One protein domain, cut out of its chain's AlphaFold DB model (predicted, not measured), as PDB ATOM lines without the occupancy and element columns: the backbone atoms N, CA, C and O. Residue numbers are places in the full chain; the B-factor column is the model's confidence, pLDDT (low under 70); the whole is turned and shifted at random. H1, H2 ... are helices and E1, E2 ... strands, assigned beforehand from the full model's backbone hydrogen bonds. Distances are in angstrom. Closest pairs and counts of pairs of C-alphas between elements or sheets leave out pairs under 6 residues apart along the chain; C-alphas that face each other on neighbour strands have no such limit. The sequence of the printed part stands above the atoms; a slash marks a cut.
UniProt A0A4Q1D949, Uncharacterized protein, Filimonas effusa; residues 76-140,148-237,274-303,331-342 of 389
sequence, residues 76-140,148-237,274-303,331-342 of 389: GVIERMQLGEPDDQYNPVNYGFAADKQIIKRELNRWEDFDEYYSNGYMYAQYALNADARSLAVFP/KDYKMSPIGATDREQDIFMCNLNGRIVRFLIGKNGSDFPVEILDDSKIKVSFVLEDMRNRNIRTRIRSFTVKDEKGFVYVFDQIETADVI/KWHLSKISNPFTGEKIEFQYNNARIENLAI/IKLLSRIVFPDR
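What this domain is: This is residues 76 to 140, 148 to 237, 274 to 303 and 331 to 342 of the 389 residues of an uncharacterized protein of Filimonas effusa (UniProt A0A4Q1D949). One strongly twisted antiparallel sheet folds round into a flattened, incomplete ring: E2, E3 and E4 follow from E1, while E7, E6 and E5 follow from E8, and the edges E4 and E5 come near each other. A ribbon of E9 and E10 extends from E8, and at one end long links with three helices form a loose head. The printed part has 197 residues, with elements in the order E1 H1 H2 H3 E2 E3 E4 E5 E6 E7 E8 E9 E10; the class is mostly strand, with 98 residues, under half, in named elements. It is only just loose, close to compact, with a radius of gyration of the C-alphas of 19.7 A, and elongated, spanning 65 by 37 by 34 A.

How they stand to each other: Start at E8, residues 274 to 281: E1, residues 77 to 81, and E9, residues 288 to 303, lie on one side of it, and E7, residues 225 to 237, on the other side. Within hydrogen-bond range are N 78 and O 275 at 2.8 A, N 280 and O 289 at 2.9 A in the hairpin E8 and E9, and N 232 and O 274 at 2.9 A. Beyond E1 comes E2, residues 164 to 169, with N 79 and O 166 at 2.9 A. Hairpins join E2 to E3, residues 172 to 178, with N 167 and O 174 at 2.8 A, and E3 to E4, residues 187 to 189, with N 177 and O 188 at 2.8 A. Hairpins also join E7 to E6, residues 213 to 219, with N 218 and O 226 at 2.9 A, and E6 to E5, residues 196 to 201, with N 198 and O 217 at 2.9 A. E2 E3 E4 and E5 E6 E7 are meanders, each strand the antiparallel neighbour of the one before. The closest C-alphas of edge strands E4 and E5, Val 187 and Val 197, are 6.7 A apart. Edge strand E10, residues 331 to 338, is antiparallel to E9, with N 292 and O 336 at 2.8 A. H1, residues 98 to 108, H2, residues 134 to 137, and H3, residues 154 to 157, are not on the sheet. H2 and H3 only just touch, with 3 pairs of C-alphas within 8 A, the closest Leu 136 and Gly 156 at 5.6 A; H1 is apart from both. H1 has 6 of 7 O i to N i+4 pairs within range; H2 and H3 are too short for one.

Where its parts are: Find C-alpha 77 at (-8.420, 52.820, -104.019), where E1 begins. E9 runs 42.2 A from C-alpha 288 at (-7.125, 49.587, -121.030), bending by 65 degrees at residue 299; E7 runs 35.7 A and H1 15.6 A. E10 bends by 51 degrees at residue 335 and ends at C-alpha 338, (-0.569, 54.587, -119.262).

The domain as a whole: The C-alphas farthest apart, Pro 140 and Asp 341, are 66.9 A apart. Across the cuts, C-alphas 140 and 148 are 10.5 A apart, 237 and 274 17.8 A, and 303 and 331 19.9 A. The links E1 to H1, H1 to H2 and E5 to E6 are long. Mean pLDDT of the printed part is 81.5, and it is under 70 at residues 92 to 118, 128 to 140, 148 to 154 and 301 to 303.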
ATOM      1  N   GLY A  76      -7.922  55.018-108.362       91.62
ATOM      2  CA  GLY A  76      -8.888  54.481-107.416       91.62
ATOM      3  C   GLY A  76      -8.198  53.687-106.310       91.62
ATOM      4  O   GLY A  76      -7.173  53.037-106.526       91.62
ATOM      5  N   VAL A  77      -8.811  53.677-105.136       94.56
ATOM      6  CA  VAL A  77      -8.420  52.820-104.019       94.56
ATOM      7  C   VAL A  77      -9.674  52.226-103.389       94.56
ATOM      8  O   VAL A  77     -10.720  52.879-103.344       94.56
ATOM      9  N   ILE A  78      -9.563  50.978-102.943       96.56
ATOM     10  CA  ILE A  78     -10.506  50.370-102.011       96.56
ATOM     11  C   ILE A  78      -9.882  50.421-100.628       96.56
ATOM     12  O   ILE A  78      -8.775  49.918-100.417       96.56
ATOM     13  N   GLU A  79     -10.612  51.019 -99.700       94.56
ATOM     14  CA  GLU A  79     -10.272  51.092 -98.287       94.56
ATOM     15  C   GLU A  79     -11.355  50.390 -97.476       94.56
ATOM     16  O   GLU A  79     -12.506  50.295 -97.906       94.56
ATOM     17  N   ARG A  80     -10.984  49.902 -96.294       93.12
ATOM     18  CA  ARG A  80     -11.938  49.362 -95.329       93.12
ATOM     19  C   ARG A  80     -12.050  50.293 -94.126       93.12
ATOM     20  O   ARG A  80     -11.033  50.731 -93.584       93.12
ATOM     21  N   MET A  81     -13.273  50.561 -93.695       93.12
ATOM     22  CA  MET A  81     -13.565  51.049 -92.357       93.12
ATOM     23  C   MET A  81     -13.673  49.823 -91.461       93.12
ATOM     24  O   MET A  81     -14.678  49.119 -91.491       93.12
ATOM     25  N   GLN A  82     -12.585  49.550 -90.744       90.12
ATOM     26  CA  GLN A  82     -12.459  48.338 -89.947       90.12
ATOM     27  C   GLN A  82     -13.268  48.448 -88.649       90.12
ATOM     28  O   GLN A  82     -13.067  49.407 -87.898       90.12
ATOM     29  N   LEU A  83     -14.123  47.460 -88.378       89.31
ATOM     30  CA  LEU A  83     -14.843  47.303 -87.111       89.31
ATOM     31  C   LEU A  83     -14.415  45.973 -86.486       89.31
ATOM     32  O   LEU A  83     -14.655  44.921 -87.054       89.31
ATOM     33  N   GLY A  84     -13.714  46.018 -85.352       86.38
ATOM     34  CA  GLY A  84     -13.105  44.815 -84.783       86.38
ATOM     35  C   GLY A  84     -11.838  44.384 -85.528       86.38
ATOM     36  O   GLY A  84     -10.920  45.188 -85.726       86.38
ATOM     37  N   GLU A  85     -11.745  43.105 -85.888       86.88
ATOM     38  CA  GLU A  85     -10.624  42.565 -86.666       86.88
ATOM     39  C   GLU A  85     -10.901  42.732 -88.169       86.88
ATOM     40  O   GLU A  85     -12.046  42.860 -88.565       86.88
ATOM     41  N   PRO A  86      -9.888  42.733 -89.053       92.06
ATOM     42  CA  PRO A  86     -10.164  42.767 -90.487       92.06
ATOM     43  C   PRO A  86     -11.023  41.558 -90.889       92.06
ATOM     44  O   PRO A  86     -10.609  40.434 -90.611       92.06
ATOM     45  N   ASP A  87     -12.139  41.758 -91.595       92.81
ATOM     46  CA  ASP A  87     -13.122  40.708 -91.939       92.81
ATOM     47  C   ASP A  87     -12.482  39.407 -92.451       92.81
ATOM     48  O   ASP A  87     -12.841  38.295 -92.059       92.81
ATOM     49  N   ASP A  88     -11.494  39.556 -93.332       93.19
ATOM     50  CA  ASP A  88     -10.777  38.492 -94.023       93.19
ATOM     51  C   ASP A  88      -9.509  38.022 -93.297       93.19
ATOM     52  O   ASP A  88      -8.660  37.332 -93.877       93.19
ATOM     53  N   GLN A  89      -9.339  38.409 -92.037       89.94
ATOM     54  CA  GLN A  89      -8.252  37.950 -91.196       89.94
ATOM     55  C   GLN A  89      -8.465  36.489 -90.825       89.94
ATOM     56  O   GLN A  89      -9.414  36.125 -90.132       89.94
ATOM     57  N   TYR A  90      -7.519  35.653 -91.238       82.50
ATOM     58  CA  TYR A  90      -7.531  34.242 -90.908       82.50
ATOM     59  C   TYR A  90      -6.453  33.925 -89.872       82.50
ATOM     60  O   TYR A  90      -5.260  34.162 -90.091       82.50
ATOM     61  N   ASN A  91      -6.869  33.347 -88.753       73.06
ATOM     62  CA  ASN A  91      -6.009  32.672 -87.802       73.06
ATOM     63  C   ASN A  91      -6.026  31.158 -88.100       73.06
ATOM     64  O   ASN A  91      -7.008  30.473 -87.796       73.06
ATOM     65  N   PRO A  92      -4.968  30.600 -88.718       56.31
ATOM     66  CA  PRO A  92      -4.827  29.159 -88.808       56.31
ATOM     67  C   PRO A  92      -4.525  28.613 -87.408       56.31
ATOM     68  O   PRO A  92      -3.369  28.639 -86.994       56.31
ATOM     69  N   VAL A  93      -5.529  28.017 -86.762       48.62
ATOM     70  CA  VAL A  93      -5.490  27.274 -85.475       48.62
ATOM     71  C   VAL A  93      -4.392  26.177 -85.408       48.62
ATOM     72  O   VAL A  93      -4.303  25.416 -84.463       48.62
ATOM     73  N   ASN A  94      -3.537  26.016 -86.429       43.91
ATOM     74  CA  ASN A  94      -2.507  24.975 -86.467       43.91
ATOM     75  C   ASN A  94      -1.241  25.282 -87.287       43.91
ATOM     76  O   ASN A  94      -0.422  24.389 -87.502       43.91
ATOM     77  N   TYR A  95      -1.016  26.512 -87.763       44.03
ATOM     78  CA  TYR A  95       0.168  26.796 -88.591       44.03
ATOM     79  C   TYR A  95       0.788  28.148 -88.255       44.03
ATOM     80  O   TYR A  95       0.526  29.152 -88.911       44.03
ATOM     81  N   GLY A  96       1.642  28.143 -87.231       41.91
ATOM     82  CA  GLY A  96       2.434  29.304 -86.846       41.91
ATOM     83  C   GLY A  96       3.354  29.781 -87.968       41.91
ATOM     84  O   GLY A  96       4.077  28.987 -88.577       41.91
ATOM     85  N   PHE A  97       3.352  31.092 -88.200       49.03
ATOM     86  CA  PHE A  97       4.396  31.783 -88.943       49.03
ATOM     87  C   PHE A  97       5.752  31.425 -88.306       49.03
ATOM     88  O   PHE A  97       5.931  31.519 -87.091       49.03
ATOM     89  N   ALA A  98       6.704  30.925 -89.096       43.06
ATOM     90  CA  ALA A  98       7.932  30.313 -88.573       43.06
ATOM     91  C   ALA A  98       8.806  31.276 -87.735       43.06
ATOM     92  O   ALA A  98       9.535  30.822 -86.854       43.06
ATOM     93  N   ALA A  99       8.696  32.589 -87.968       44.75
ATOM     94  CA  ALA A  99       9.376  33.623 -87.185       44.75
ATOM     95  C   ALA A  99       8.747  33.828 -85.790       44.75
ATOM     96  O   ALA A  99       9.472  33.950 -84.800       44.75
ATOM     97  N   ASP A 100       7.416  33.754 -85.689       48.81
ATOM     98  CA  ASP A 100       6.677  33.891 -84.427       48.81
ATOM     99  C   ASP A 100       6.980  32.736 -83.469       48.81
ATOM    100  O   ASP A 100       7.120  32.942 -82.265       48.81
ATOM    101  N   LYS A 101       7.192  31.519 -83.993       48.97
ATOM    102  CA  LYS A 101       7.547  30.354 -83.168       48.97
ATOM    103  C   LYS A 101       8.831  30.550 -82.364       48.97
ATOM    104  O   LYS A 101       8.919  30.004 -81.272       48.97
ATOM    105  N   GLN A 102       9.830  31.277 -82.870       46.91
ATOM    106  CA  GLN A 102      11.097  31.453 -82.148       46.91
ATOM    107  C   GLN A 102      11.064  32.621 -81.159       46.91
ATOM    108  O   GLN A 102      11.587  32.476 -80.056       46.91
ATOM    109  N   ILE A 103      10.425  33.741 -81.513       46.22
ATOM    110  CA  ILE A 103      10.302  34.913 -80.630       46.22
ATOM    111  C   ILE A 103       9.372  34.590 -79.451       46.22
ATOM    112  O   ILE A 103       9.745  34.778 -78.296       46.22
ATOM    113  N   ILE A 104       8.214  33.983 -79.721       45.91
ATOM    114  CA  ILE A 104       7.213  33.646 -78.698       45.91
ATOM    115  C   ILE A 104       7.688  32.487 -77.811       45.91
ATOM    116  O   ILE A 104       7.503  32.533 -76.599       45.91
ATOM    117  N   LYS A 105       8.396  31.485 -78.357       46.50
ATOM    118  CA  LYS A 105       9.025  30.426 -77.542       46.50
ATOM    119  C   LYS A 105      10.082  30.984 -76.585       46.50
ATOM    120  O   LYS A 105      10.232  30.455 -75.490       46.50
ATOM    121  N   ARG A 106      10.800  32.040 -76.988       47.22
ATOM    122  CA  ARG A 106      11.828  32.697 -76.169       47.22
ATOM    123  C   ARG A 106      11.229  33.589 -75.078       47.22
ATOM    124  O   ARG A 106      11.822  33.680 -74.010       47.22
ATOM    125  N   GLU A 107      10.082  34.218 -75.339       47.72
ATOM    126  CA  GLU A 107       9.430  35.150 -74.404       47.72
ATOM    127  C   GLU A 107       8.380  34.496 -73.485       47.72
ATOM    128  O   GLU A 107       8.261  34.900 -72.333       47.72
ATOM    129  N   LEU A 108       7.634  33.486 -73.953       48.34
ATOM    130  CA  LEU A 108       6.448  32.954 -73.256       48.34
ATOM    131  C   LEU A 108       6.551  31.472 -72.860       48.34
ATOM    132  O   LEU A 108       5.736  30.985 -72.082       48.34
ATOM    133  N   ASN A 109       7.575  30.754 -73.337       45.28
ATOM    134  CA  ASN A 109       7.923  29.384 -72.929       45.28
ATOM    135  C   ASN A 109       6.770  28.347 -72.977       45.28
ATOM    136  O   ASN A 109       6.858  27.290 -72.348       45.28
ATOM    137  N   ARG A 110       5.692  28.618 -73.726       47.06
ATOM    138  CA  ARG A 110       4.521  27.744 -73.884       47.06
ATOM    139  C   ARG A 110       4.008  27.773 -75.320       47.06
ATOM    140  O   ARG A 110       3.945  28.820 -75.950       47.06
ATOM    141  N   TRP A 111       3.685  26.588 -75.836       40.19
ATOM    142  CA  TRP A 111       3.211  26.370 -77.210       40.19
ATOM    143  C   TRP A 111       1.684  26.511 -77.334       40.19
ATOM    144  O   TRP A 111       1.173  26.588 -78.445       40.19
ATOM    145  N   GLU A 112       0.980  26.549 -76.200       44.62
ATOM    146  CA  GLU A 112      -0.480  26.433 -76.080       44.62
ATOM    147  C   GLU A 112      -1.204  27.794 -76.182       44.62
ATOM    148  O   GLU A 112      -2.398  27.830 -76.441       44.62
ATOM    149  N   ASP A 113      -0.477  28.916 -76.080       43.16
ATOM    150  CA  ASP A 113      -1.036  30.285 -76.093       43.16
ATOM    151  C   ASP A 113      -1.059  30.921 -77.509       43.16
ATOM    152  O   ASP A 113      -1.307  32.120 -77.673       43.16
ATOM    153  N   PHE A 114      -0.752  30.140 -78.555       43.06
ATOM    154  CA  PHE A 114      -0.671  30.623 -79.942       43.06
ATOM    155  C   PHE A 114      -2.056  30.987 -80.510       43.06
ATOM    156  O   PHE A 114      -2.185  31.966 -81.249       43.06
ATOM    157  N   ASP A 115      -3.089  30.232 -80.120       42.97
ATOM    158  CA  ASP A 115      -4.461  30.351 -80.634       42.97
ATOM    159  C   ASP A 115      -5.186  31.617 -80.150       42.97
ATOM    160  O   ASP A 115      -6.085  32.118 -80.824       42.97
ATOM    161  N   GLU A 116      -4.752  32.192 -79.028       49.75
ATOM    162  CA  GLU A 116      -5.365  33.376 -78.417       49.75
ATOM    163  C   GLU A 116      -4.716  34.692 -78.869       49.75
ATOM    164  O   GLU A 116      -5.166  35.775 -78.480       49.75
ATOM    165  N   TYR A 117      -3.624  34.657 -79.649       55.22
ATOM    166  CA  TYR A 117      -2.911  35.896 -79.971       55.22
ATOM    167  C   TYR A 117      -3.611  36.768 -81.000       55.22
ATOM    168  O   TYR A 117      -3.506  37.991 -80.917       55.22
ATOM    169  N   TYR A 118      -4.372  36.157 -81.901       65.75
ATOM    170  CA  TYR A 118      -5.083  36.907 -82.913       65.75
ATOM    171  C   TYR A 118      -6.398  36.236 -83.294       65.75
ATOM    172  O   TYR A 118      -6.406  35.118 -83.803       65.75
ATOM    173  N   SER A 119      -7.518  36.921 -83.107       74.19
ATOM    174  CA  SER A 119      -8.829  36.411 -83.495       74.19
ATOM    175  C   SER A 119      -8.993  36.341 -85.019       74.19
ATOM    176  O   SER A 119      -8.303  37.011 -85.797       74.19
ATOM    177  N   ASN A 120      -9.902  35.464 -85.446       82.81
ATOM    178  CA  ASN A 120     -10.436  35.475 -86.803       82.81
ATOM    179  C   ASN A 120     -11.301  36.721 -86.999       82.81
ATOM    180  O   ASN A 120     -12.049  37.077 -86.088       82.81
ATOM    181  N   GLY A 121     -11.237  37.306 -88.192       88.94
ATOM    182  CA  GLY A 121     -12.206  38.309 -88.625       88.94
ATOM    183  C   GLY A 121     -13.572  37.697 -88.911       88.94
ATOM    184  O   GLY A 121     -13.715  36.466 -88.978       88.94
ATOM    185  N   TYR A 122     -14.570  38.551 -89.115       90.75
ATOM    186  CA  TYR A 122     -15.964  38.176 -89.351       90.75
ATOM    187  C   TYR A 122     -16.163  37.007 -90.336       90.75
ATOM    188  O   TYR A 122     -16.850  36.020 -90.024       90.75
ATOM    189  N   MET A 123     -15.496  37.036 -91.501       91.00
ATOM    190  CA  MET A 123     -15.603  35.988 -92.531       91.00
ATOM    191  C   MET A 123     -15.200  34.613 -91.982       91.00
ATOM    192  O   MET A 123     -15.805  33.589 -92.305       91.00
ATOM    193  N   TYR A 124     -14.246  34.570 -91.054       87.56
ATOM    194  CA  TYR A 124     -13.699  33.344 -90.473       87.56
ATOM    195  C   TYR A 124     -14.138  33.087 -89.022       87.56
ATOM    196  O   TYR A 124     -13.701  32.106 -88.419       87.56
ATOM    197  N   ALA A 125     -15.032  33.913 -88.467       82.50
ATOM    198  CA  ALA A 125     -15.602  33.733 -87.134       82.50
ATOM    199  C   ALA A 125     -16.262  32.347 -86.972       82.50
ATOM    200  O   ALA A 125     -17.113  31.949 -87.767       82.50
ATOM    201  N   GLN A 126     -15.862  31.582 -85.959       75.69
ATOM    202  CA  GLN A 126     -16.315  30.190 -85.793       75.69
ATOM    203  C   GLN A 126     -17.533  30.065 -84.874       75.69
ATOM    204  O   GLN A 126     -18.245  29.063 -84.922       75.69
ATOM    205  N   TYR A 127     -17.779  31.072 -84.036       73.38
ATOM    206  CA  TYR A 127     -18.835  31.037 -83.035       73.38
ATOM    207  C   TYR A 127     -20.067  31.808 -83.506       73.38
ATOM    208  O   TYR A 127     -19.966  32.850 -84.150       73.38
ATOM    209  N   ALA A 128     -21.246  31.293 -83.156       67.25
ATOM    210  CA  ALA A 128     -22.511  31.946 -83.460       67.25
ATOM    211  C   ALA A 128     -22.651  33.291 -82.720       67.25
ATOM    212  O   ALA A 128     -22.110  33.479 -81.625       67.25
ATOM    213  N   LEU A 129     -23.456  34.201 -83.280       63.19
ATOM    214  CA  LEU A 129     -23.742  35.519 -82.694       63.19
ATOM    215  C   LEU A 129     -24.285  35.429 -81.254       63.19
ATOM    216  O   LEU A 129     -23.980  36.292 -80.440       63.19
ATOM    217  N   ASN A 130     -24.987  34.341 -80.913       62.16
ATOM    218  CA  ASN A 130     -25.628  34.125 -79.608       62.16
ATOM    219  C   ASN A 130     -24.749  33.382 -78.578       62.16
ATOM    220  O   ASN A 130     -25.268  32.893 -77.574       62.16
ATOM    221  N   ALA A 131     -23.449  33.209 -78.833       59.56
ATOM    222  CA  ALA A 131     -22.568  32.490 -77.913       59.56
ATOM    223  C   ALA A 131     -22.379  33.247 -76.574       59.56
ATOM    224  O   ALA A 131     -22.315  34.472 -76.547       59.56
ATOM    225  N   ASP A 132     -22.318  32.493 -75.469       60.50
ATOM    226  CA  ASP A 132     -22.465  32.933 -74.070       60.50
ATOM    227  C   ASP A 132     -21.701  34.224 -73.677       60.50
ATOM    228  O   ASP A 132     -20.468  34.255 -73.576       60.50
ATOM    229  N   ALA A 133     -22.467  35.276 -73.360       59.22
ATOM    230  CA  ALA A 133     -21.979  36.581 -72.908       59.22
ATOM    231  C   ALA A 133     -21.308  36.553 -71.521       59.22
ATOM    232  O   ALA A 133     -20.638  37.514 -71.146       59.22
ATOM    233  N   ARG A 134     -21.429  35.463 -70.746       61.91
ATOM    234  CA  ARG A 134     -20.754  35.337 -69.438       61.91
ATOM    235  C   ARG A 134     -19.234  35.432 -69.557       61.91
ATOM    236  O   ARG A 134     -18.589  35.969 -68.661       61.91
ATOM    237  N   SER A 135     -18.672  34.976 -70.677       59.72
ATOM    238  CA  SER A 135     -17.234  35.067 -70.973       59.72
ATOM    239  C   SER A 135     -16.732  36.502 -71.209       59.72
ATOM    240  O   SER A 135     -15.543  36.759 -71.043       59.72
ATOM    241  N   LEU A 136     -17.628  37.444 -71.537       61.88
ATOM    242  CA  LEU A 136     -17.336  38.880 -71.655       61.88
ATOM    243  C   LEU A 136     -17.436  39.617 -70.308       61.88
ATOM    244  O   LEU A 136     -16.890  40.705 -70.158       61.88
ATOM    245  N   ALA A 137     -18.148  39.040 -69.334       60.53
ATOM    246  CA  ALA A 137     -18.505  39.694 -68.075       60.53
ATOM    247  C   ALA A 137     -17.618  39.299 -66.880       60.53
ATOM    248  O   ALA A 137     -17.712  39.914 -65.818       60.53
ATOM    249  N   VAL A 138     -16.772  38.271 -67.019       61.41
ATOM    250  CA  VAL A 138     -15.949  37.747 -65.920       61.41
ATOM    251  C   VAL A 138     -14.472  37.932 -66.237       61.41
ATOM    252  O   VAL A 138     -13.933  37.295 -67.136       61.41
ATOM    253  N   PHE A 139     -13.801  38.773 -65.449       63.09
ATOM    254  CA  PHE A 139     -12.346  38.901 -65.465       63.09
ATOM    255  C   PHE A 139     -11.755  38.059 -64.325       63.09
ATOM    256  O   PHE A 139     -12.141  38.254 -63.165       63.09
ATOM    257  N   PRO A 140     -10.832  37.122 -64.597       62.22
ATOM    258  CA  PRO A 140     -10.175  36.363 -63.550       62.22
ATOM    259  C   PRO A 140      -9.291  37.296 -62.724       62.22
ATOM    260  O   PRO A 140      -8.492  38.075 -63.243       62.22
ATOM    261  N   LYS A 148       0.028  37.438 -65.591       52.69
ATOM    262  CA  LYS A 148      -0.206  36.773 -66.871       52.69
ATOM    263  C   LYS A 148      -1.074  37.697 -67.709       52.69
ATOM    264  O   LYS A 148      -2.059  38.224 -67.195       52.69
ATOM    265  N   ASP A 149      -0.695  37.887 -68.967       55.00
ATOM    266  CA  ASP A 149      -1.499  38.603 -69.949       55.00
ATOM    267  C   ASP A 149      -2.877  37.931 -70.025       55.00
ATOM    268  O   ASP A 149      -3.011  36.824 -70.542       55.00
ATOM    269  N   TYR A 150      -3.901  38.553 -69.437       55.75
ATOM    270  CA  TYR A 150      -5.265  38.054 -69.561       55.75
ATOM    271  C   TYR A 150      -5.758  38.298 -70.975       55.75
ATOM    272  O   TYR A 150      -5.706  39.428 -71.465       55.75
ATOM    273  N   LYS A 151      -6.289  37.250 -71.599       60.28
ATOM    274  CA  LYS A 151      -6.959  37.339 -72.888       60.28
ATOM    275  C   LYS A 151      -8.391  36.870 -72.773       60.28
ATOM    276  O   LYS A 151      -8.723  35.989 -71.982       60.28
ATOM    277  N   MET A 152      -9.246  37.513 -73.557       62.12
ATOM    278  CA  MET A 152     -10.641  37.120 -73.673       62.12
ATOM    279  C   MET A 152     -10.715  35.713 -74.268       62.12
ATOM    280  O   MET A 152      -9.945  35.375 -75.165       62.12
ATOM    281  N   SER A 153     -11.664  34.908 -73.788       67.56
ATOM    282  CA  SER A 153     -11.975  33.602 -74.381       67.56
ATOM    283  C   SER A 153     -12.177  33.733 -75.900       67.56
ATOM    284  O   SER A 153     -12.742  34.742 -76.328       67.56
ATOM    285  N   PRO A 154     -11.840  32.717 -76.718       66.62
ATOM    286  CA  PRO A 154     -12.110  32.723 -78.160       66.62
ATOM    287  C   PRO A 154     -13.557  33.090 -78.540       66.62
ATOM    288  O   PRO A 154     -13.787  33.724 -79.566       66.62
ATOM    289  N   ILE A 155     -14.536  32.758 -77.689       70.50
ATOM    290  CA  ILE A 155     -15.953  33.132 -77.863       70.50
ATOM    291  C   ILE A 155     -16.175  34.640 -77.671       70.50
ATOM    292  O   ILE A 155     -17.002  35.246 -78.356       70.50
ATOM    293  N   GLY A 156     -15.466  35.246 -76.720       70.94
ATOM    294  CA  GLY A 156     -15.518  36.681 -76.461       70.94
ATOM    295  C   GLY A 156     -14.692  37.491 -77.461       70.94
ATOM    296  O   GLY A 156     -15.086  38.595 -77.810       70.94
ATOM    297  N   ALA A 157     -13.590  36.921 -77.951       72.75
ATOM    298  CA  ALA A 157     -12.694  37.538 -78.926       72.75
ATOM    299  C   ALA A 157     -13.132  37.337 -80.386       72.75
ATOM    300  O   ALA A 157     -12.507  37.897 -81.284       72.75
ATOM    301  N   THR A 158     -14.156  36.512 -80.652       77.06
ATOM    302  CA  THR A 158     -14.653  36.346 -82.021       77.06
ATOM    303  C   THR A 158     -15.224  37.658 -82.519       77.06
ATOM    304  O   THR A 158     -16.047  38.295 -81.854       77.06
ATOM    305  N   ASP A 159     -14.814  38.010 -83.724       85.00
ATOM    306  CA  ASP A 159     -15.346  39.160 -84.412       85.00
ATOM    307  C   ASP A 159     -16.785  38.894 -84.874       85.00
ATOM    308  O   ASP A 159     -17.121  37.797 -85.338       85.00
ATOM    309  N   ARG A 160     -17.652  39.882 -84.662       84.12
ATOM    310  CA  ARG A 160     -19.088  39.852 -84.975       84.12
ATOM    311  C   ARG A 160     -19.526  41.084 -85.762       84.12
ATOM    312  O   ARG A 160     -20.707  41.193 -86.082       84.12
ATOM    313  N   GLU A 161     -18.602  41.992 -86.041       86.19
ATOM    314  CA  GLU A 161     -18.861  43.241 -86.738       86.19
ATOM    315  C   GLU A 161     -18.366  43.090 -88.179       86.19
ATOM    316  O   GLU A 161     -17.398  42.386 -88.421       86.19
ATOM    317  N   GLN A 162     -19.090  43.657 -89.144       91.38
ATOM    318  CA  GLN A 162     -18.683  43.622 -90.550       91.38
ATOM    319  C   GLN A 162     -17.899  44.886 -90.886       91.38
ATOM    320  O   GLN A 162     -18.336  45.990 -90.547       91.38
ATOM    321  N   ASP A 163     -16.811  44.738 -91.633       94.75
ATOM    322  CA  ASP A 163     -16.109  45.873 -92.218       94.75
ATOM    323  C   ASP A 163     -16.962  46.535 -93.317       94.75
ATOM    324  O   ASP A 163     -17.605  45.878 -94.142       94.75
ATOM    325  N   ILE A 164     -16.906  47.869 -93.395       95.31
ATOM    326  CA  ILE A 164     -17.475  48.618 -94.525       95.31
ATOM    327  C   ILE A 164     -16.362  48.919 -95.518       95.31
ATOM    328  O   ILE A 164     -15.430  49.668 -95.219       95.31
ATOM    329  N   PHE A 165     -16.477  48.393 -96.732       96.25
ATOM    330  CA  PHE A 165     -15.544  48.695 -97.810       96.25
ATOM    331  C   PHE A 165     -16.025  49.901 -98.605       96.25
ATOM    332  O   PHE A 165     -17.202  50.019 -98.949       96.25
ATOM    333  N   MET A 166     -15.098  50.795 -98.926       94.75
ATOM    334  CA  MET A 166     -15.340  51.990 -99.723       94.75
ATOM    335  C   MET A 166     -14.398  52.003-100.920       94.75
ATOM    336  O   MET A 166     -13.187  51.863-100.773       94.75
ATOM    337  N   CYS A 167     -14.958  52.185-102.110       92.81
ATOM    338  CA  CYS A 167     -14.234  52.244-103.371       92.81
ATOM    339  C   CYS A 167     -14.455  53.599-104.040       92.81
ATOM    340  O   CYS A 167     -15.592  54.061-104.122       92.81
ATOM    341  N   ASN A 168     -13.391  54.207-104.564       88.31
ATOM    342  CA  ASN A 168     -13.497  55.367-105.448       88.31
ATOM    343  C   ASN A 168     -13.334  54.945-106.918       88.31
ATOM    344  O   ASN A 168     -12.256  54.521-107.338       88.31
ATOM    345  N   LEU A 169     -14.405  55.093-107.698       85.19
ATOM    346  CA  LEU A 169     -14.463  54.847-109.137       85.19
ATOM    347  C   LEU A 169     -14.592  56.182-109.877       85.19
ATOM    348  O   LEU A 169     -15.702  56.656-110.119       85.19
ATOM    349  N   ASN A 170     -13.465  56.800-110.235       76.75
ATOM    350  CA  ASN A 170     -13.419  58.058-110.998       76.75
ATOM    351  C   ASN A 170     -14.357  59.153-110.442       76.75
ATOM    352  O   ASN A 170     -15.085  59.801-111.191       76.75
ATOM    353  N   GLY A 171     -14.361  59.335-109.116       73.88
ATOM    354  CA  GLY A 171     -15.185  60.328-108.419       73.88
ATOM    355  C   GLY A 171     -16.530  59.800-107.908       73.88
ATOM    356  O   GLY A 171     -17.200  60.496-107.148       73.88
ATOM    357  N   ARG A 172     -16.926  58.568-108.259       83.50
ATOM    358  CA  ARG A 172     -18.075  57.883-107.649       83.50
ATOM    359  C   ARG A 172     -17.603  57.030-106.478       83.50
ATOM    360  O   ARG A 172     -16.828  56.095-106.665       83.50
ATOM    361  N   ILE A 173     -18.109  57.323-105.285       88.94
ATOM    362  CA  ILE A 173     -17.894  56.484-104.104       88.94
ATOM    363  C   ILE A 173     -18.916  55.346-104.127       88.94
ATOM    364  O   ILE A 173     -20.102  55.592-104.337       88.94
ATOM    365  N   VAL A 174     -18.446  54.120-103.922       91.62
ATOM    366  CA  VAL A 174     -19.272  52.916-103.786       91.62
ATOM    367  C   VAL A 174     -18.963  52.277-102.447       91.62
ATOM    368  O   VAL A 174     -17.792  52.026-102.154       91.62
ATOM    369  N   ARG A 175     -19.996  51.995-101.655       95.12
ATOM    370  CA  ARG A 175     -19.853  51.284-100.381       95.12
ATOM    371  C   ARG A 175     -20.452  49.891-100.465       95.12
ATOM    372  O   ARG A 175     -21.522  49.706-101.043       95.12
ATOM    373  N   PHE A 176     -19.766  48.914 -99.890       95.75
ATOM    374  CA  PHE A 176     -20.233  47.536 -99.872       95.75
ATOM    375  C   PHE A 176     -19.787  46.796 -98.613       95.75
ATOM    376  O   PHE A 176     -18.796  47.158 -97.979       95.75
ATOM    377  N   LEU A 177     -20.539  45.754 -98.275       95.50
ATOM    378  CA  LEU A 177     -20.281  44.823 -97.182       95.50
ATOM    379  C   LEU A 177     -19.939  43.448 -97.749       95.50
ATOM    380  O   LEU A 177     -20.380  43.085 -98.846       95.50
ATOM    381  N   ILE A 178     -19.188  42.667 -96.982       95.56
ATOM    382  CA  ILE A 178     -18.971  41.248 -97.260       95.56
ATOM    383  C   ILE A 178     -19.741  40.454 -96.208       95.56
ATOM    384  O   ILE A 178     -19.358  40.360 -95.046       95.56
ATOM    385  N   GLY A 179     -20.866  39.884 -96.629       92.38
ATOM    386  CA  GLY A 179     -21.666  39.007 -95.797       92.38
ATOM    387  C   GLY A 179     -21.015  37.640 -95.613       92.38
ATOM    388  O   GLY A 179     -20.030  37.278 -96.258       92.38
ATOM    389  N   LYS A 180     -21.625  36.834 -94.745       89.44
ATOM    390  CA  LYS A 180     -21.199  35.463 -94.478       89.44
ATOM    391  C   LYS A 180     -22.393  34.523 -94.479       89.44
ATOM    392  O   LYS A 180     -23.288  34.649 -93.649       89.44
ATOM    393  N   ASN A 181     -22.367  33.547 -95.379       87.69
ATOM    394  CA  ASN A 181     -23.330  32.456 -95.441       87.69
ATOM    395  C   ASN A 181     -22.580  31.118 -95.521       87.69
ATOM    396  O   ASN A 181     -22.254  30.618 -96.595       87.69
ATOM    397  N   GLY A 182     -22.240  30.555 -94.360       83.38
ATOM    398  CA  GLY A 182     -21.387  29.368 -94.293       83.38
ATOM    399  C   GLY A 182     -19.973  29.661 -94.805       83.38
ATOM    400  O   GLY A 182     -19.255  30.451 -94.196       83.38
ATOM    401  N   SER A 183     -19.575  28.999 -95.897       82.81
ATOM    402  CA  SER A 183     -18.288  29.236 -96.582       82.81
ATOM    403  C   SER A 183     -18.392  30.229 -97.745       82.81
ATOM    404  O   SER A 183     -17.370  30.574 -98.336       82.81
ATOM    405  N   ASP A 184     -19.606  30.684 -98.064       87.94
ATOM    406  CA  ASP A 184     -19.846  31.673 -99.104       87.94
ATOM    407  C   ASP A 184     -19.841  33.081 -98.508       87.94
ATOM    408  O   ASP A 184     -20.406  33.339 -97.439       87.94
ATOM    409  N   PHE A 185     -19.223  34.006 -99.236       94.19
ATOM    410  CA  PHE A 185     -19.037  35.393 -98.820       94.19
ATOM    411  C   PHE A 185     -19.735  36.340 -99.806       94.19
ATOM    412  O   PHE A 185     -19.082  36.888-100.702       94.19
ATOM    413  N   PRO A 186     -21.074  36.471 -99.731       94.69
ATOM    414  CA  PRO A 186     -21.820  37.336-100.635       94.69
ATOM    415  C   PRO A 186     -21.428  38.802-100.439       94.69
ATOM    416  O   PRO A 186     -21.250  39.257 -99.314       94.69
ATOM    417  N   VAL A 187     -21.326  39.550-101.537       96.00
ATOM    418  CA  VAL A 187     -21.079  40.997-101.493       96.00
ATOM    419  C   VAL A 187     -22.399  41.740-101.621       96.00
ATOM    420  O   VAL A 187     -23.140  41.519-102.580       96.00
ATOM    421  N   GLU A 188     -22.667  42.641-100.682       94.31
ATOM    422  CA  GLU A 188     -23.852  43.496-100.674       94.31
ATOM    423  C   GLU A 188     -23.441  44.950-100.905       94.31
ATOM    424  O   GLU A 188     -22.630  45.503-100.165       94.31
ATOM    425  N   ILE A 189     -23.978  45.574-101.955       94.69
ATOM    426  CA  ILE A 189     -23.743  46.992-102.235       94.69
ATOM    427  C   ILE A 189     -24.750  47.810-101.429       94.69
ATOM    428  O   ILE A 189     -25.947  47.555-101.506       94.69
ATOM    429  N   LEU A 190     -24.264  48.795-100.675       91.50
ATOM    430  CA  LEU A 190     -25.106  49.633 -99.815       91.50
ATOM    431  C   LEU A 190     -25.809  50.754-100.586       91.50
ATOM    432  O   LEU A 190     -26.852  51.247-100.164       91.50
ATOM    433  N   ASP A 191     -25.222  51.175-101.703       86.38
ATOM    434  CA  ASP A 191     -25.778  52.210-102.566       86.38
ATOM    435  C   ASP A 191     -26.676  51.581-103.649       86.38
ATOM    436  O   ASP A 191     -26.332  50.539-104.216       86.38
ATOM    437  N   ASP A 192     -27.786  52.241-104.008       79.00
ATOM    438  CA  ASP A 192     -28.649  51.815-105.124       79.00
ATOM    439  C   ASP A 192     -27.899  51.965-106.458       79.00
ATOM    440  O   ASP A 192     -27.825  53.033-107.072       79.00
ATOM    441  N   SER A 193     -27.232  50.889-106.867       85.00
ATOM    442  CA  SER A 193     -26.407  50.851-108.064       85.00
ATOM    443  C   SER A 193     -26.403  49.460-108.679       85.00
ATOM    444  O   SER A 193     -26.507  48.445-107.995       85.00
ATOM    445  N   LYS A 194     -26.217  49.394-110.001       89.94
ATOM    446  CA  LYS A 194     -26.053  48.113-110.718       89.94
ATOM    447  C   LYS A 194     -24.595  47.650-110.753       89.94
ATOM    448  O   LYS A 194     -24.214  46.856-111.617       89.94
ATOM    449  N   ILE A 195     -23.776  48.180-109.849       93.00
ATOM    450  CA  ILE A 195     -22.361  47.852-109.739       93.00
ATOM    451  C   ILE A 195     -22.233  46.447-109.166       93.00
ATOM    452  O   ILE A 195     -22.974  46.046-108.273       93.00
ATOM    453  N   LYS A 196     -21.284  45.681-109.699       94.75
ATOM    454  CA  LYS A 196     -20.957  44.351-109.189       94.75
ATOM    455  C   LYS A 196     -19.537  44.355-108.668       94.75
ATOM    456  O   LYS A 196     -18.620  44.728-109.394       94.75
ATOM    457  N   VAL A 197     -19.363  43.907-107.435       96.69
ATOM    458  CA  VAL A 197     -18.055  43.749-106.807       96.69
ATOM    459  C   VAL A 197     -17.812  42.263-106.582       96.69
ATOM    460  O   VAL A 197     -18.681  41.548-106.091       96.69
ATOM    461  N   SER A 198     -16.632  41.797-106.962       96.75
ATOM    462  CA  SER A 198     -16.125  40.470-106.637       96.75
ATOM    463  C   SER A 198     -14.700  40.579-106.111       96.75
ATOM    464  O   SER A 198     -14.023  41.593-106.299       96.75
ATOM    465  N   PHE A 199     -14.229  39.540-105.437       97.44
ATOM    466  CA  PHE A 199     -12.880  39.502-104.892       97.44
ATOM    467  C   PHE A 199     -12.280  38.107-104.999       97.44
ATOM    468  O   PHE A 199     -12.974  37.119-105.227       97.44
ATOM    469  N   VAL A 200     -10.961  38.049-104.853       96.94
ATOM    470  CA  VAL A 200     -10.186  36.810-104.876       96.94
ATOM    471  C   VAL A 200      -9.559  36.610-103.507       96.94
ATOM    472  O   VAL A 200      -8.879  37.504-103.000       96.94
ATOM    473  N   LEU A 201      -9.772  35.429-102.931       94.94
ATOM    474  CA  LEU A 201      -9.090  34.989-101.720       94.94
ATOM    475  C   LEU A 201      -7.812  34.233-102.097       94.94
ATOM    476  O   LEU A 201      -7.821  33.383-102.984       94.94
ATOM    477  N   GLU A 202      -6.715  34.532-101.412       93.56
ATOM    478  CA  GLU A 202      -5.420  33.881-101.588       93.56
ATOM    479  C   GLU A 202      -4.782  33.599-100.226       93.56
ATOM    480  O   GLU A 202      -4.865  34.392 -99.282       93.56
ATOM    481  N   ASP A 203      -4.077  32.475-100.127       88.31
ATOM    482  CA  ASP A 203      -3.230  32.214 -98.978       88.31
ATOM    483  C   ASP A 203      -1.925  33.020 -99.042       88.31
ATOM    484  O   ASP A 203      -0.934  32.601 -99.634       88.31
ATOM    485  N   MET A 204      -1.913  34.183 -98.389       88.44
ATOM    486  CA  MET A 204      -0.757  35.084 -98.386       88.44
ATOM    487  C   MET A 204       0.236  34.847 -97.229       88.44
ATOM    488  O   MET A 204       1.101  35.691 -96.977       88.44
ATOM    489  N   ARG A 205       0.185  33.689 -96.547       82.12
ATOM    490  CA  ARG A 205       1.048  33.408 -95.379       82.12
ATOM    491  C   ARG A 205       2.539  33.393 -95.705       82.12
ATOM    492  O   ARG A 205       3.339  33.844 -94.892       82.12
ATOM    493  N   ASN A 206       2.915  32.964 -96.911       83.31
ATOM    494  CA  ASN A 206       4.309  32.987 -97.379       83.31
ATOM    495  C   ASN A 206       4.890  34.411 -97.454       83.31
ATOM    496  O   ASN A 206       6.104  34.584 -97.458       83.31
ATOM    497  N   ARG A 207       4.026  35.435 -97.498       84.50
ATOM    498  CA  ARG A 207       4.390  36.859 -97.456       84.50
ATOM    499  C   ARG A 207       4.255  37.462 -96.054       84.50
ATOM    500  O   ARG A 207       4.345  38.675 -95.905       84.50
ATOM    501  N   ASN A 208       4.027  36.628 -95.039       84.25
ATOM    502  CA  ASN A 208       3.712  37.023 -93.669       84.25
ATOM    503  C   ASN A 208       2.437  37.881 -93.548       84.25
ATOM    504  O   ASN A 208       2.325  38.706 -92.646       84.25
ATOM    505  N   ILE A 209       1.481  37.709 -94.470       88.00
ATOM    506  CA  ILE A 209       0.207  38.437 -94.484       88.00
ATOM    507  C   ILE A 209      -0.903  37.524 -93.950       88.00
ATOM    508  O   ILE A 209      -1.021  36.370 -94.368       88.00
ATOM    509  N   ARG A 210      -1.713  38.044 -93.021       86.56
ATOM    510  CA  ARG A 210      -2.776  37.293 -92.322       86.56
ATOM    511  C   ARG A 210      -4.148  37.390 -92.990       86.56
ATOM    512  O   ARG A 210      -4.954  36.467 -92.893       86.56
ATOM    513  N   THR A 211      -4.406  38.508 -93.653       92.12
ATOM    514  CA  THR A 211      -5.618  38.762 -94.438       92.12
ATOM    515  C   THR A 211      -5.618  37.917 -95.716       92.12
ATOM    516  O   THR A 211      -4.550  37.585 -96.242       92.12
ATOM    517  N   ARG A 212      -6.796  37.537 -96.212       93.12
ATOM    518  CA  ARG A 212      -6.962  36.593 -97.329       93.12
ATOM    519  C   ARG A 212      -7.395  37.250 -98.634       93.12
ATOM    520  O   ARG A 212      -7.118  36.697 -99.692       93.12
ATOM    521  N   ILE A 213      -8.029  38.415 -98.608       96.62
ATOM    522  CA  ILE A 213      -8.465  39.118 -99.813       96.62
ATOM    523  C   ILE A 213      -7.243  39.679-100.540       96.62
ATOM    524  O   ILE A 213      -6.587  40.631-100.109       96.62
ATOM    525  N   ARG A 214      -6.941  39.083-101.692       96.50
ATOM    526  CA  ARG A 214      -5.820  39.478-102.540       96.50
ATOM    527  C   ARG A 214      -6.164  40.667-103.417       96.50
ATOM    528  O   ARG A 214      -5.324  41.548-103.595       96.50
ATOM    529  N   SER A 215      -7.347  40.660-104.011       97.75
ATOM    530  CA  SER A 215      -7.737  41.654-105.004       97.75
ATOM    531  C   SER A 215      -9.242  41.764-105.119       97.75
ATOM    532  O   SER A 215      -9.944  40.767-104.951       97.75
ATOM    533  N   PHE A 216      -9.700  42.938-105.530       98.19
ATOM    534  CA  PHE A 216     -11.083  43.183-105.909       98.19
ATOM    535  C   PHE A 216     -11.195  43.427-107.409       98.19
ATOM    536  O   PHE A 216     -10.302  43.990-108.045       98.19
ATOM    537  N   THR A 217     -12.322  43.020-107.972       97.62
ATOM    538  CA  THR A 217     -12.756  43.388-109.311       97.62
ATOM    539  C   THR A 217     -14.113  44.057-109.195       97.62
ATOM    540  O   THR A 217     -15.067  43.470-108.690       97.62
ATOM    541  N   VAL A 218     -14.200  45.293-109.669       96.69
ATOM    542  CA  VAL A 218     -15.442  46.058-109.690       96.69
ATOM    543  C   VAL A 218     -15.873  46.225-111.136       96.69
ATOM    544  O   VAL A 218     -15.082  46.633-111.983       96.69
ATOM    545  N   LYS A 219     -17.122  45.884-111.436       95.31
ATOM    546  CA  LYS A 219     -17.738  46.087-112.742       95.31
ATOM    547  C   LYS A 219     -18.813  47.151-112.618       95.31
ATOM    548  O   LYS A 219     -19.747  46.991-111.832       95.31
ATOM    549  N   ASP A 220     -18.673  48.218-113.394       92.50
ATOM    550  CA  ASP A 220     -19.661  49.287-113.405       92.50
ATOM    551  C   ASP A 220     -20.881  48.958-114.282       92.50
ATOM    552  O   ASP A 220     -20.962  47.924-114.952       92.50
ATOM    553  N   GLU A 221     -21.848  49.870-114.274       91.00
ATOM    554  CA  GLU A 221     -23.122  49.744-114.990       91.00
ATOM    555  C   GLU A 221     -22.953  49.782-116.518       91.00
ATOM    556  O   GLU A 221     -23.788  49.248-117.247       91.00
ATOM    557  N   LYS A 222     -21.863  50.392-117.006       89.81
ATOM    558  CA  LYS A 222     -21.491  50.437-118.429       89.81
ATOM    559  C   LYS A 222     -20.728  49.181-118.856       89.81
ATOM    560  O   LYS A 222     -20.541  48.941-120.047       89.81
ATOM    561  N   GLY A 223     -20.316  48.361-117.894       91.81
ATOM    562  CA  GLY A 223     -19.579  47.127-118.095       91.81
ATOM    563  C   GLY A 223     -18.060  47.285-118.079       91.81
ATOM    564  O   GLY A 223     -17.383  46.292-118.351       91.81
ATOM    565  N   PHE A 224     -17.520  48.462-117.746       93.69
ATOM    566  CA  PHE A 224     -16.085  48.627-117.522       93.69
ATOM    567  C   PHE A 224     -15.655  47.863-116.275       93.69
ATOM    568  O   PHE A 224     -16.389  47.769-115.289       93.69
ATOM    569  N   VAL A 225     -14.450  47.305-116.342       96.06
ATOM    570  CA  VAL A 225     -13.883  46.458-115.297       96.06
ATOM    571  C   VAL A 225     -12.683  47.164-114.680       96.06
ATOM    572  O   VAL A 225     -11.720  47.480-115.381       96.06
ATOM    573  N   TYR A 226     -12.751  47.366-113.368       96.88
ATOM    574  CA  TYR A 226     -11.744  47.994-112.522       96.88
ATOM    575  C   TYR A 226     -11.109  46.907-111.657       96.88
ATOM    576  O   TYR A 226     -11.814  46.186-110.949       96.88
ATOM    577  N   VAL A 227      -9.789  46.766-111.724       97.81
ATOM    578  CA  VAL A 227      -9.045  45.732-110.994       97.81
ATOM    579  C   VAL A 227      -8.179  46.391-109.931       97.81
ATOM    580  O   VAL A 227      -7.344  47.232-110.250       97.81
ATOM    581  N   PHE A 228      -8.367  45.988-108.677       98.06
ATOM    582  CA  PHE A 228      -7.627  46.485-107.520       98.06
ATOM    583  C   PHE A 228      -6.762  45.359-106.956       98.06
ATOM    584  O   PHE A 228      -7.239  44.508-106.204       98.06
ATOM    585  N   ASP A 229      -5.489  45.326-107.348       97.38
ATOM    586  CA  ASP A 229      -4.546  44.255-107.001       97.38
ATOM    587  C   ASP A 229      -3.215  44.766-106.421       97.38
ATOM    588  O   ASP A 229      -2.293  43.980-106.180       97.38
ATOM    589  N   GLN A 230      -3.099  46.064-106.156       97.31
ATOM    590  CA  GLN A 230      -1.908  46.652-105.556       97.31
ATOM    591  C   GLN A 230      -2.158  46.853-104.062       97.31
ATOM    592  O   GLN A 230      -2.731  47.853-103.646       97.31
ATOM    593  N   ILE A 231      -1.770  45.862-103.256       96.50
ATOM    594  CA  ILE A 231      -2.056  45.849-101.814       96.50
ATOM    595  C   ILE A 231      -1.099  46.738-101.020       96.50
ATOM    596  O   ILE A 231       0.112  46.697-101.241       96.50
ATOM    597  N   GLU A 232      -1.647  47.482-100.064       95.56
ATOM    598  CA  GLU A 232      -0.904  48.113 -98.971       95.56
ATOM    599  C   GLU A 232      -1.081  47.324 -97.689       95.56
ATOM    600  O   GLU A 232      -2.191  46.886 -97.366       95.56
ATOM    601  N   THR A 233       0.002  47.177 -96.936       94.44
ATOM    602  CA  THR A 233      -0.005  46.407 -95.695       94.44
ATOM    603  C   THR A 233       0.455  47.236 -94.513       94.44
ATOM    604  O   THR A 233       1.356  48.056 -94.632       94.44
ATOM    605  N   ALA A 234      -0.144  46.986 -93.356       92.69
ATOM    606  CA  ALA A 234       0.331  47.478 -92.072       92.69
ATOM    607  C   ALA A 234       0.879  46.307 -91.260       92.69
ATOM    608  O   ALA A 234       0.277  45.230 -91.258       92.69
ATOM    609  N   ASP A 235       1.987  46.509 -90.558       88.62
ATOM    610  CA  ASP A 235       2.459  45.509 -89.608       88.62
ATOM    611  C   ASP A 235       1.543  45.478 -88.388       88.62
ATOM    612  O   ASP A 235       1.043  46.503 -87.915       88.62
ATOM    613  N   VAL A 236       1.371  44.285 -87.836       83.38
ATOM    614  CA  VAL A 236       0.826  44.142 -86.497       83.38
ATOM    615  C   VAL A 236       1.893  44.599 -85.502       83.38
ATOM    616  O   VAL A 236       3.069  44.242 -85.624       83.38
ATOM    617  N   ILE A 237       1.484  45.406 -84.526       82.00
ATOM    618  CA  ILE A 237       2.374  46.021 -83.539       82.00
ATOM    619  C   ILE A 237       2.076  45.513 -82.129       82.00
ATOM    620  O   ILE A 237       0.943  45.161 -81.806       82.00
ATOM    621  N   LYS A 274      -5.368  48.530 -97.740       95.69
ATOM    622  CA  LYS A 274      -5.870  49.144 -98.976       95.69
ATOM    623  C   LYS A 274      -5.544  48.301-100.202       95.69
ATOM    624  O   LYS A 274      -4.522  47.611-100.227       95.69
ATOM    625  N   TRP A 275      -6.374  48.413-101.235       97.38
ATOM    626  CA  TRP A 275      -6.128  47.850-102.563       97.38
ATOM    627  C   TRP A 275      -6.202  48.971-103.590       97.38
ATOM    628  O   TRP A 275      -7.266  49.540-103.817       97.38
ATOM    629  N   HIS A 276      -5.077  49.290-104.217       96.88
ATOM    630  CA  HIS A 276      -5.008  50.306-105.258       96.88
ATOM    631  C   HIS A 276      -5.369  49.730-106.623       96.88
ATOM    632  O   HIS A 276      -5.074  48.570-106.937       96.88
ATOM    633  N   LEU A 277      -6.007  50.570-107.434       97.06
ATOM    634  CA  LEU A 277      -6.408  50.274-108.800       97.06
ATOM    635  C   LEU A 277      -5.167  50.038-109.661       97.06
ATOM    636  O   LEU A 277      -4.307  50.909-109.757       97.06
ATOM    637  N   SER A 278      -5.074  48.881-110.303       97.44
ATOM    638  CA  SER A 278      -3.995  48.548-111.238       97.44
ATOM    639  C   SER A 278      -4.407  48.740-112.688       97.44
ATOM    640  O   SER A 278      -3.567  49.043-113.540       97.44
ATOM    641  N   LYS A 279      -5.700  48.574-112.988       96.69
ATOM    642  CA  LYS A 279      -6.200  48.584-114.360       96.69
ATOM    643  C   LYS A 279      -7.676  48.946-114.450       96.69
ATOM    644  O   LYS A 279      -8.494  48.416-113.701       96.69
ATOM    645  N   ILE A 280      -8.013  49.753-115.452       96.25
ATOM    646  CA  ILE A 280      -9.377  49.927-115.968       96.25
ATOM    647  C   ILE A 280      -9.401  49.342-117.371       96.25
ATOM    648  O   ILE A 280      -8.495  49.600-118.158       96.25
ATOM    649  N   SER A 281     -10.416  48.556-117.708       95.81
ATOM    650  CA  SER A 281     -10.534  47.981-119.047       95.81
ATOM    651  C   SER A 281     -11.965  47.975-119.551       95.81
ATOM    652  O   SER A 281     -12.910  47.765-118.784       95.81
ATOM    653  N   ASN A 282     -12.111  48.176-120.860       95.38
ATOM    654  CA  ASN A 282     -13.353  47.895-121.556       95.38
ATOM    655  C   ASN A 282     -13.287  46.478-122.154       95.38
ATOM    656  O   ASN A 282     -12.546  46.265-123.116       95.38
ATOM    657  N   PRO A 283     -14.074  45.511-121.643       93.12
ATOM    658  CA  PRO A 283     -14.052  44.144-122.156       93.12
ATOM    659  C   PRO A 283     -14.559  44.027-123.603       93.12
ATOM    660  O   PRO A 283     -14.235  43.053-124.272       93.12
ATOM    661  N   PHE A 284     -15.329  45.000-124.100       91.50
ATOM    662  CA  PHE A 284     -15.872  44.993-125.460       91.50
ATOM    663  C   PHE A 284     -14.871  45.480-126.513       91.50
ATOM    664  O   PHE A 284     -14.934  45.038-127.656       91.50
ATOM    665  N   THR A 285     -13.958  46.389-126.152       92.50
ATOM    666  CA  THR A 285     -12.958  46.931-127.093       92.50
ATOM    667  C   THR A 285     -11.541  46.435-126.839       92.50
ATOM    668  O   THR A 285     -10.696  46.574-127.717       92.50
ATOM    669  N   GLY A 286     -11.263  45.872-125.661       91.75
ATOM    670  CA  GLY A 286      -9.920  45.456-125.247       91.75
ATOM    671  C   GLY A 286      -9.010  46.608-124.807       91.75
ATOM    672  O   GLY A 286      -7.888  46.360-124.367       91.75
ATOM    673  N   GLU A 287      -9.485  47.853-124.886       95.00
ATOM    674  CA  GLU A 287      -8.725  49.031-124.464       95.00
ATOM    675  C   GLU A 287      -8.600  49.083-122.940       95.00
ATOM    676  O   GLU A 287      -9.519  48.692-122.206       95.00
ATOM    677  N   LYS A 288      -7.455  49.575-122.458       95.81
ATOM    678  CA  LYS A 288      -7.125  49.587-121.030       95.81
ATOM    679  C   LYS A 288      -6.313  50.807-120.607       95.81
ATOM    680  O   LYS A 288      -5.471  51.291-121.353       95.81
ATOM    681  N   ILE A 289      -6.546  51.250-119.379       97.06
ATOM    682  CA  ILE A 289      -5.731  52.234-118.662       97.06
ATOM    683  C   ILE A 289      -5.006  51.481-117.552       97.06
ATOM    684  O   ILE A 289      -5.642  50.735-116.805       97.06
ATOM    685  N   GLU A 290      -3.691  51.646-117.458       97.69
ATOM    686  CA  GLU A 290      -2.846  50.900-116.519       97.69
ATOM    687  C   GLU A 290      -2.147  51.837-115.538       97.69
ATOM    688  O   GLU A 290      -1.662  52.902-115.921       97.69
ATOM    689  N   PHE A 291      -2.075  51.412-114.278       97.88
ATOM    690  CA  PHE A 291      -1.524  52.174-113.162       97.88
ATOM    691  C   PHE A 291      -0.341  51.413-112.572       97.88
ATOM    692  O   PHE A 291      -0.437  50.223-112.265       97.88
ATOM    693  N   GLN A 292       0.787  52.096-112.410       98.06
ATOM    694  CA  GLN A 292       2.024  51.516-111.895       98.06
ATOM    695  C   GLN A 292       2.428  52.219-110.609       98.06
ATOM    696  O   GLN A 292       2.389  53.448-110.524       98.06
ATOM    697  N   TYR A 293       2.877  51.444-109.626       97.25
ATOM    698  CA  TYR A 293       3.193  51.941-108.293       97.25
ATOM    699  C   TYR A 293       4.614  51.573-107.893       97.25
ATOM    700  O   TYR A 293       5.073  50.460-108.148       97.25
ATOM    701  N   ASN A 294       5.258  52.494-107.191       95.00
ATOM    702  CA  ASN A 294       6.461  52.233-106.422       95.00
ATOM    703  C   ASN A 294       6.069  51.847-104.993       95.00
ATOM    704  O   ASN A 294       5.057  52.311-104.467       95.00
ATOM    705  N   ASN A 295       6.874  50.999-104.358       92.88
ATOM    706  CA  ASN A 295       6.675  50.638-102.958       92.88
ATOM    707  C   ASN A 295       7.494  51.572-102.073       92.88
ATOM    708  O   ASN A 295       8.647  51.858-102.398       92.88
ATOM    709  N   ALA A 296       6.931  51.974-100.940       91.19
ATOM    710  CA  ALA A 296       7.669  52.669 -99.895       91.19
ATOM    711  C   ALA A 296       7.345  52.061 -98.529       91.19
ATOM    712  O   ALA A 296       6.205  51.677 -98.265       91.19
ATOM    713  N   ARG A 297       8.368  51.962 -97.677       90.50
ATOM    714  CA  ARG A 297       8.232  51.537 -96.285       90.50
ATOM    715  C   ARG A 297       8.190  52.780 -95.412       90.50
ATOM    716  O   ARG A 297       9.115  53.583 -95.454       90.50
ATOM    717  N   ILE A 298       7.137  52.903 -94.622       87.69
ATOM    718  CA  ILE A 298       6.912  54.025 -93.719       87.69
ATOM    719  C   ILE A 298       7.070  53.542 -92.291       87.69
ATOM    720  O   ILE A 298       6.458  52.548 -91.895       87.69
ATOM    721  N   GLU A 299       7.843  54.296 -91.520       85.50
ATOM    722  CA  GLU A 299       7.918  54.178 -90.069       85.50
ATOM    723  C   GLU A 299       7.517  55.523 -89.479       85.50
ATOM    724  O   GLU A 299       8.340  56.424 -89.325       85.50
ATOM    725  N   ASN A 300       6.224  55.684 -89.204       77.75
ATOM    726  CA  ASN A 300       5.712  56.963 -88.742       77.75
ATOM    727  C   ASN A 300       5.540  56.967 -87.223       77.75
ATOM    728  O   ASN A 300       4.916  56.074 -86.646       77.75
ATOM    729  N   LEU A 301       6.060  58.005 -86.573       69.94
ATOM    730  CA  LEU A 301       5.795  58.278 -85.168       69.94
ATOM    731  C   LEU A 301       4.530  59.133 -85.092       69.94
ATOM    732  O   LEU A 301       4.584  60.335 -85.327       69.94
ATOM    733  N   ALA A 302       3.398  58.515 -84.767       61.62
ATOM    734  CA  ALA A 302       2.109  59.195 -84.789       61.62
ATOM    735  C   ALA A 302       2.010  60.257 -83.681       61.62
ATOM    736  O   ALA A 302       1.939  61.449 -83.954       61.62
ATOM    737  N   ILE A 303       1.980  59.823 -82.415       60.31
ATOM    738  CA  ILE A 303       1.756  60.690 -81.248       60.31
ATOM    739  C   ILE A 303       2.467  60.083 -80.036       60.31
ATOM    740  O   ILE A 303       2.371  58.876 -79.789       60.31
ATOM    741  N   ILE A 331       3.404  51.065 -98.269       93.06
ATOM    742  CA  ILE A 331       2.482  51.879 -99.070       93.06
ATOM    743  C   ILE A 331       2.774  51.773-100.571       93.06
ATOM    744  O   ILE A 331       3.868  51.372-100.991       93.06
ATOM    745  N   LYS A 332       1.796  52.173-101.388       94.19
ATOM    746  CA  LYS A 332       1.876  52.228-102.849       94.19
ATOM    747  C   LYS A 332       1.849  53.679-103.320       94.19
ATOM    748  O   LYS A 332       0.853  54.379-103.184       94.19
ATOM    749  N   LEU A 333       2.943  54.117-103.932       94.06
ATOM    750  CA  LEU A 333       3.083  55.448-104.519       94.06
ATOM    751  C   LEU A 333       2.828  55.364-106.023       94.06
ATOM    752  O   LEU A 333       3.592  54.718-106.739       94.06
ATOM    753  N   LEU A 334       1.748  55.981-106.508       96.31
ATOM    754  CA  LEU A 334       1.400  55.969-107.929       96.31
ATOM    755  C   LEU A 334       2.496  56.670-108.733       96.31
ATOM    756  O   LEU A 334       2.668  57.870-108.618       96.31
ATOM    757  N   SER A 335       3.212  55.929-109.569       96.69
ATOM    758  CA  SER A 335       4.384  56.418-110.306       96.69
ATOM    759  C   SER A 335       4.078  56.737-111.767       96.69
ATOM    760  O   SER A 335       4.632  57.681-112.331       96.69
ATOM    761  N   ARG A 336       3.188  55.956-112.394       97.88
ATOM    762  CA  ARG A 336       2.870  56.091-113.817       97.88
ATOM    763  C   ARG A 336       1.449  55.654-114.137       97.88
ATOM    764  O   ARG A 336       0.962  54.665-113.594       97.88
ATOM    765  N   ILE A 337       0.827  56.369-115.069       98.00
ATOM    766  CA  ILE A 337      -0.451  56.007-115.689       98.00
ATOM    767  C   ILE A 337      -0.235  55.915-117.195       98.00
ATOM    768  O   ILE A 337       0.330  56.837-117.785       98.00
ATOM    769  N   VAL A 338      -0.675  54.822-117.815       97.62
ATOM    770  CA  VAL A 338      -0.569  54.587-119.262       97.62
ATOM    771  C   VAL A 338      -1.963  54.547-119.869       97.62
ATOM    772  O   VAL A 338      -2.811  53.770-119.428       97.62
ATOM    773  N   PHE A 339      -2.188  55.374-120.890       96.81
ATOM    774  CA  PHE A 339      -3.458  55.468-121.607       96.81
ATOM    775  C   PHE A 339      -3.400  54.740-122.962       96.81
ATOM    776  O   PHE A 339      -2.330  54.661-123.578       96.81
ATOM    777  N   PRO A 340      -4.549  54.263-123.479       94.94
ATOM    778  CA  PRO A 340      -4.647  53.603-124.785       94.94
ATOM    779  C   PRO A 340      -4.038  54.371-125.964       94.94
ATOM    780  O   PRO A 340      -3.424  53.801-126.865       94.94
ATOM    781  N   ASP A 341      -4.181  55.694-125.960       93.81
ATOM    782  CA  ASP A 341      -3.765  56.573-127.053       93.81
ATOM    783  C   ASP A 341      -2.265  56.918-127.036       93.81
ATOM    784  O   ASP A 341      -1.804  57.737-127.837       93.81
ATOM    785  N   ARG A 342      -1.484  56.239-126.182       94.31
ATOM    786  CA  ARG A 342      -0.043  56.440-125.953       94.31
ATOM    787  C   ARG A 342       0.306  57.732-125.215       94.31
ATOM    788  O   ARG A 342       1.467  58.160-125.272       94.31
TER     789      ARG A 342